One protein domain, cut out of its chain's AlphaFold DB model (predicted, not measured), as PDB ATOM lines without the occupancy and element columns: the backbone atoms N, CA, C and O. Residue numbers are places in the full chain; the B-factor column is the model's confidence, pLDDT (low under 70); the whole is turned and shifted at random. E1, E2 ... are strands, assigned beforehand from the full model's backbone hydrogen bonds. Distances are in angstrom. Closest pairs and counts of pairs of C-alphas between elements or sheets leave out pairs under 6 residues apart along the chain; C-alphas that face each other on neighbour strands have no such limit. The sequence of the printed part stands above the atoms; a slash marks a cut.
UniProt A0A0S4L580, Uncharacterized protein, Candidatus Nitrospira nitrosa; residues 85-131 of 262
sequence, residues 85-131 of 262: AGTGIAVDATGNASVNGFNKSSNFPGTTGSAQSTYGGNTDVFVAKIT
ATOM      1  N   ALA A  85     162.771  84.440 179.469       92.88
ATOM      2  CA  ALA A  85     164.185  84.754 179.327       92.88
ATOM      3  C   ALA A  85     164.896  83.609 178.609       92.88
ATOM      4  O   ALA A  85     165.084  82.538 179.183       92.88
ATOM      5  N   GLY A  86     165.306  83.842 177.360       91.44
ATOM      6  CA  GLY A  86     166.168  82.922 176.623       91.44
ATOM      7  C   GLY A  86     167.595  82.952 177.173       91.44
ATOM      8  O   GLY A  86     168.187  84.021 177.306       91.44
ATOM      9  N   THR A  87     168.154  81.784 177.481       94.94
ATOM     10  CA  THR A  87     169.514  81.633 178.030       94.94
ATOM     11  C   THR A  87     170.495  81.014 177.045       94.94
ATOM     12  O   THR A  87     171.705  81.132 177.226       94.94
ATOM     13  N   GLY A  88     170.000  80.373 175.987       91.56
ATOM     14  CA  GLY A  88     170.848  79.776 174.968       91.56
ATOM     15  C   GLY A  88     170.103  79.486 173.676       91.56
ATOM     16  O   GLY A  88     168.896  79.250 173.670       91.56
ATOM     17  N   ILE A  89     170.858  79.489 172.581       92.19
ATOM     18  CA  ILE A  89     170.394  79.142 171.243       92.19
ATOM     19  C   ILE A  89     171.502  78.380 170.505       92.19
ATOM     20  O   ILE A  89     172.678  78.736 170.593       92.19
ATOM     21  N   ALA A  90     171.129  77.330 169.783       88.12
ATOM     22  CA  ALA A  90     171.990  76.594 168.866       88.12
ATOM     23  C   ALA A  90     171.236  76.349 167.558       88.12
ATOM     24  O   ALA A  90     170.022  76.172 167.583       88.12
ATOM     25  N   VAL A  91     171.940  76.336 166.429       79.75
ATOM     26  CA  VAL A  91     171.345  76.105 165.105       79.75
ATOM     27  C   VAL A  91     171.904  74.804 164.537       79.75
ATOM     28  O   VAL A  91     173.116  74.587 164.591       79.75
ATOM     29  N   ASP A  92     171.031  73.921 164.047       73.19
ATOM     30  CA  ASP A  92     171.436  72.673 163.395       73.19
ATOM     31  C   ASP A  92     171.832  72.896 161.919       73.19
ATOM     32  O   ASP A  92     171.612  73.962 161.346       73.19
ATOM     33  N   ALA A  93     172.440  71.890 161.283       69.12
ATOM     34  CA  ALA A  93     172.888  71.989 159.887       69.12
ATOM     35  C   ALA A  93     171.736  72.183 158.879       69.12
ATOM     36  O   ALA A  93     171.983  72.564 157.739       69.12
ATOM     37  N   THR A  94     170.494  71.930 159.302       63.28
ATOM     38  CA  THR A  94     169.276  72.147 158.509       63.28
ATOM     39  C   THR A  94     168.641  73.517 158.763       63.28
ATOM     40  O   THR A  94     167.569  73.794 158.242       63.28
ATOM     41  N   GLY A  95     169.287  74.382 159.554       68.81
ATOM     42  CA  GLY A  95     168.831  75.746 159.808       68.81
ATOM     43  C   GLY A  95     167.762  75.882 160.893       68.81
ATOM     44  O   GLY A  95     167.247  76.981 161.082       68.81
ATOM     45  N   ASN A  96     167.438  74.821 161.642       76.62
ATOM     46  CA  ASN A  96     166.506  74.924 162.767       76.62
ATOM     47  C   ASN A  96     167.223  75.428 164.019       76.62
ATOM     48  O   ASN A  96     168.338  74.996 164.318       76.62
ATOM     49  N   ALA A  97     166.554  76.267 164.806       83.88
ATOM     50  CA  ALA A  97     167.083  76.782 166.061       83.88
ATOM     51  C   ALA A  97     166.535  76.007 167.267       83.88
ATOM     52  O   ALA A  97     165.331  75.917 167.473       83.88
ATOM     53  N   SER A  98     167.411  75.491 168.120       90.88
ATOM     54  CA  SER A  98     167.066  75.037 169.466       90.88
ATOM     55  C   SER A  98     167.318  76.163 170.460       90.88
ATOM     56  O   SER A  98     168.455  76.600 170.615       90.88
ATOM     57  N   VAL A  99     166.270  76.621 171.140       93.38
ATOM     58  CA  VAL A  99     166.309  77.698 172.137       93.38
ATOM     59  C   VAL A  99     165.948  77.126 173.501       93.38
ATOM     60  O   VAL A  99     165.052  76.292 173.610       93.38
ATOM     61  N   ASN A 100     166.634  77.564 174.549       95.31
ATOM     62  CA  ASN A 100     166.297  77.218 175.928       95.31
ATOM     63  C   ASN A 100     166.222  78.460 176.810       95.31
ATOM     64  O   ASN A 100     166.785  79.507 176.474       95.31
ATOM     65  N   GLY A 101     165.536  78.329 177.940       96.19
ATOM     66  CA  GLY A 101     165.393  79.425 178.880       96.19
ATOM     67  C   GLY A 101     164.358  79.184 179.959       96.19
ATOM     68  O   GLY A 101     163.944  78.054 180.222       96.19
ATOM     69  N   PHE A 102     163.941  80.289 180.566       96.00
ATOM     70  CA  PHE A 102     162.920  80.330 181.599       96.00
ATOM     71  C   PHE A 102     161.608  80.873 181.042       96.00
ATOM     72  O   PHE A 102     161.603  81.853 180.297       96.00
ATOM     73  N   ASN A 103     160.509  80.242 181.440       92.81
ATOM     74  CA  ASN A 103     159.144  80.596 181.080       92.81
ATOM     75  C   ASN A 103     158.344  80.941 182.344       92.81
ATOM     76  O   ASN A 103     158.344  80.165 183.302       92.81
ATOM     77  N   LYS A 104     157.634  82.075 182.330       94.88
ATOM     78  CA  LYS A 104     156.621  82.441 183.336       94.88
ATOM     79  C   LYS A 104     155.222  82.627 182.737       94.88
ATOM     80  O   LYS A 104     154.350  83.218 183.374       94.88
ATOM     81  N   SER A 105     155.003  82.149 181.514       90.25
ATOM     82  CA  SER A 105     153.723  82.192 180.815       90.25
ATOM     83  C   SER A 105     152.924  80.908 180.981       90.25
ATOM     84  O   SER A 105     153.408  79.810 180.696       90.25
ATOM     85  N   SER A 106     151.642  81.057 181.323       89.19
ATOM     86  CA  SER A 106     150.658  79.968 181.278       89.19
ATOM     87  C   SER A 106     150.257  79.572 179.853       89.19
ATOM     88  O   SER A 106     149.726  78.486 179.643       89.19
ATOM     89  N   ASN A 107     150.524  80.437 178.874       82.81
ATOM     90  CA  ASN A 107     150.222  80.269 177.453       82.81
ATOM     91  C   ASN A 107     151.496  80.193 176.588       82.81
ATOM     92  O   ASN A 107     151.489  80.661 175.447       82.81
ATOM     93  N   PHE A 108     152.590  79.642 177.122       88.94
ATOM     94  CA  PHE A 108     153.791  79.392 176.325       88.94
ATOM     95  C   PHE A 108     153.440  78.493 175.120       88.94
ATOM     96  O   PHE A 108     152.735  77.496 175.293       88.94
ATOM     97  N   PRO A 109     153.859  78.838 173.891       83.25
ATOM     98  CA  PRO A 109     153.436  78.124 172.690       83.25
ATOM     99  C   PRO A 109     154.111  76.750 172.556       83.25
ATOM    100  O   PRO A 109     155.222  76.533 173.033       83.25
ATOM    101  N   GLY A 110     153.456  75.822 171.848       81.38
ATOM    102  CA  GLY A 110     154.065  74.545 171.446       81.38
ATOM    103  C   GLY A 110     154.248  73.514 172.567       81.38
ATOM    104  O   GLY A 110     155.120  72.658 172.467       81.38
ATOM    105  N   THR A 111     153.449  73.572 173.636       83.44
ATOM    106  CA  THR A 111     153.591  72.667 174.793       83.44
ATOM    107  C   THR A 111     152.863  71.326 174.632       83.44
ATOM    108  O   THR A 111     153.111  70.390 175.399       83.44
ATOM    109  N   THR A 112     151.980  71.180 173.641       81.56
ATOM    110  CA  THR A 112     151.294  69.911 173.351       81.56
ATOM    111  C   THR A 112     152.303  68.823 172.974       81.56
ATOM    112  O   THR A 112     153.094  69.002 172.056       81.56
ATOM    113  N   GLY A 113     152.279  67.690 173.683       76.62
ATOM    114  CA  GLY A 113     153.217  66.580 173.458       76.62
ATOM    115  C   GLY A 113     154.620  66.790 174.044       76.62
ATOM    116  O   GLY A 113     155.485  65.937 173.863       76.62
ATOM    117  N   SER A 114     154.854  67.897 174.755       84.50
ATOM    118  CA  SER A 114     156.098  68.118 175.496       84.50
ATOM    119  C   SER A 114     156.143  67.312 176.802       84.50
ATOM    120  O   SER A 114     155.131  66.779 177.260       84.50
ATOM    121  N   ALA A 115     157.323  67.256 177.431       86.88
ATOM    122  CA  ALA A 115     157.510  66.603 178.730       86.88
ATOM    123  C   ALA A 115     156.669  67.240 179.855       86.88
ATOM    124  O   ALA A 115     156.274  66.552 180.793       86.88
ATOM    125  N   GLN A 116     156.380  68.540 179.746       88.12
ATOM    126  CA  GLN A 116     155.513  69.279 180.656       88.12
ATOM    127  C   GLN A 116     154.636  70.227 179.834       88.12
ATOM    128  O   GLN A 116     155.061  71.302 179.420       88.12
ATOM    129  N   SER A 117     153.391  69.815 179.598       87.31
ATOM    130  CA  SER A 117     152.468  70.544 178.723       87.31
ATOM    131  C   SER A 117     151.783  71.743 179.386       87.31
ATOM    132  O   SER A 117     151.213  72.587 178.690       87.31
ATOM    133  N   THR A 118     151.842  71.835 180.718       88.94
ATOM    134  CA  THR A 118     151.192  72.875 181.522       88.94
ATOM    135  C   THR A 118     152.194  73.613 182.394       88.94
ATOM    136  O   THR A 118     153.052  72.993 183.026       88.94
ATOM    137  N   TYR A 119     152.024  74.929 182.490       90.50
ATOM    138  CA  TYR A 119     152.867  75.782 183.317       90.50
ATOM    139  C   TYR A 119     152.836  75.372 184.801       90.50
ATOM    140  O   TYR A 119     151.764  75.271 185.398       90.50
ATOM    141  N   GLY A 120     154.012  75.152 185.391       89.19
ATOM    142  CA  GLY A 120     154.214  74.666 186.760       89.19
ATOM    143  C   GLY A 120     154.015  75.723 187.853       89.19
ATOM    144  O   GLY A 120     154.044  75.402 189.038       89.19
ATOM    145  N   GLY A 121     153.785  76.986 187.476       86.31
ATOM    146  CA  GLY A 121     153.253  78.028 188.357       86.31
ATOM    147  C   GLY A 121     154.191  79.206 188.638       86.31
ATOM    148  O   GLY A 121     153.751  80.349 188.526       86.31
ATOM    149  N   ASN A 122     155.465  78.976 188.980       87.88
ATOM    150  CA  ASN A 122     156.395  80.073 189.318       87.88
ATOM    151  C   ASN A 122     157.429  80.371 188.224       87.88
ATOM    152  O   ASN A 122     157.635  81.525 187.850       87.88
ATOM    153  N   THR A 123     158.143  79.355 187.750       92.75
ATOM    154  CA  THR A 123     159.095  79.444 186.636       92.75
ATOM    155  C   THR A 123     159.346  78.033 186.144       92.75
ATOM    156  O   THR A 123     159.758  77.191 186.940       92.75
ATOM    157  N   ASP A 124     159.148  77.803 184.854       94.12
ATOM    158  CA  ASP A 124     159.537  76.554 184.209       94.12
ATOM    159  C   ASP A 124     160.784  76.762 183.354       94.12
ATOM    160  O   ASP A 124     161.074  77.871 182.898       94.12
ATOM    161  N   VAL A 125     161.498  75.670 183.103       94.38
ATOM    162  CA  VAL A 125     162.506  75.612 182.044       94.38
ATOM    163  C   VAL A 125     161.818  75.185 180.755       94.38
ATOM    164  O   VAL A 125     161.021  74.250 180.759       94.38
ATOM    165  N   PHE A 126     162.159  75.829 179.642       93.75
ATOM    166  CA  PHE A 126     161.768  75.361 178.317       93.75
ATOM    167  C   PHE A 126     162.991  74.969 177.489       93.75
ATOM    168  O   PHE A 126     164.069  75.556 177.600       93.75
ATOM    169  N   VAL A 127     162.780  73.997 176.606       93.94
ATOM    170  CA  VAL A 127     163.624  73.732 175.442       93.94
ATOM    171  C   VAL A 127     162.686  73.659 174.247       93.94
ATOM    172  O   VAL A 127     161.786  72.824 174.216       93.94
ATOM    173  N   ALA A 128     162.873  74.550 173.281       89.56
ATOM    174  CA  ALA A 128     162.040  74.664 172.095       89.56
ATOM    175  C   ALA A 128     162.893  74.468 170.845       89.56
ATOM    176  O   ALA A 128     163.962  75.066 170.719       89.56
ATOM    177  N   LYS A 129     162.413  73.654 169.901       86.25
ATOM    178  CA  LYS A 129     162.949  73.625 168.541       86.25
ATOM    179  C   LYS A 129     162.057  74.498 167.665       86.25
ATOM    180  O   LYS A 129     160.876  74.215 167.507       86.25
ATOM    181  N   ILE A 130     162.639  75.555 167.124       82.25
ATOM    182  CA  ILE A 130     162.038  76.449 166.149       82.25
ATOM    183  C   ILE A 130     162.552  76.014 164.785       82.25
ATOM    184  O   ILE A 130     163.757  76.029 164.529       82.25
ATOM    185  N   THR A 131     161.637  75.602 163.928       76.88
ATOM    186  CA  THR A 131     161.913  75.348 162.519       76.88
ATOM    187  C   THR A 131     161.483  76.564 161.709       76.88
ATOM    188  O   THR A 131     160.707  77.390 162.200       76.88
TER     189      THR A 131
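What this domain is: This is residues 85 to 131 of the 262 residues of an uncharacterized protein of Candidatus Nitrospira nitrosa (UniProt A0A0S4L580). The domain is one small, twisted sheet of three antiparallel strands, E1, E2 and E3, laid side by side in chain order, with no named helix over either face. From the end of the sheet where E2 ends and E3 begins, a long loop, residues 104 to 123, swings out to the side of E3 away from E1 and returns, while the turn from E1 to E2 lies at the opposite end. The printed part has 47 residues with three named strands, E1, E2 and E3 along the chain; under half of the residues, 21 of 47, are in them, and the class is all strand. The whole is only just compact, close to loose, with a radius of gyration of the C-alphas of 11.2 A, and its outline is elongated, spanning 35 by 22 by 14 A.

How they stand to each other: The inner strand of the sheet is E2, residues 97 to 103. Its neighbour E1, residues 85 to 91, is an edge strand and antiparallel to it, with 167 degrees between their directions. The C-alphas of Gly 86 and Gly 101, which face each other, are 4.2 A apart. N 87 and O 100, at 2.8 A, and N 98 and O 90, at 2.8 A, are within hydrogen-bond range. The other edge strand, E3, residues 124 to 130, is antiparallel to E2 at 159 degrees. The C-alphas of Ser 98 and Lys 129 face each other at 4.4 A. Here N 130 and O 97, at 2.7 A, and N 103 and O 124, at 2.8 A, are within hydrogen-bond range. E1 and E2 form a hairpin, and so do E2 and E3. The three strands make a meander, each strand the antiparallel neighbour of the one before. The sheet is twisted, its C-alphas lying up to 4.1 A off the best plane.

Where its parts are: E2 measures 17.4 A from C-alpha 97 to C-alpha 103, which is at (159.144, 80.596, 181.080). E1 measures 18.1 A from C-alpha 85, at (164.185, 84.754, 179.327), to C-alpha 91. E3 measures 18.2 A from C-alpha 124 to C-alpha 130, at (162.038, 76.449, 166.149).

The domain as a whole: The two C-alphas farthest apart are those of Ala 93 and Gly 121, 35.1 A. The printed part, residues 85 to 131, has no cut. The link from E1 to E2 is tight, with 5 residues, and the link from E2 to E3 is long, with 20; the C-alphas of residues 104 to 123 lie 8 to 15 A from the mean of the C-alphas. The mean pLDDT of the printed part is 86.7, and residues 93 to 95 are under 70.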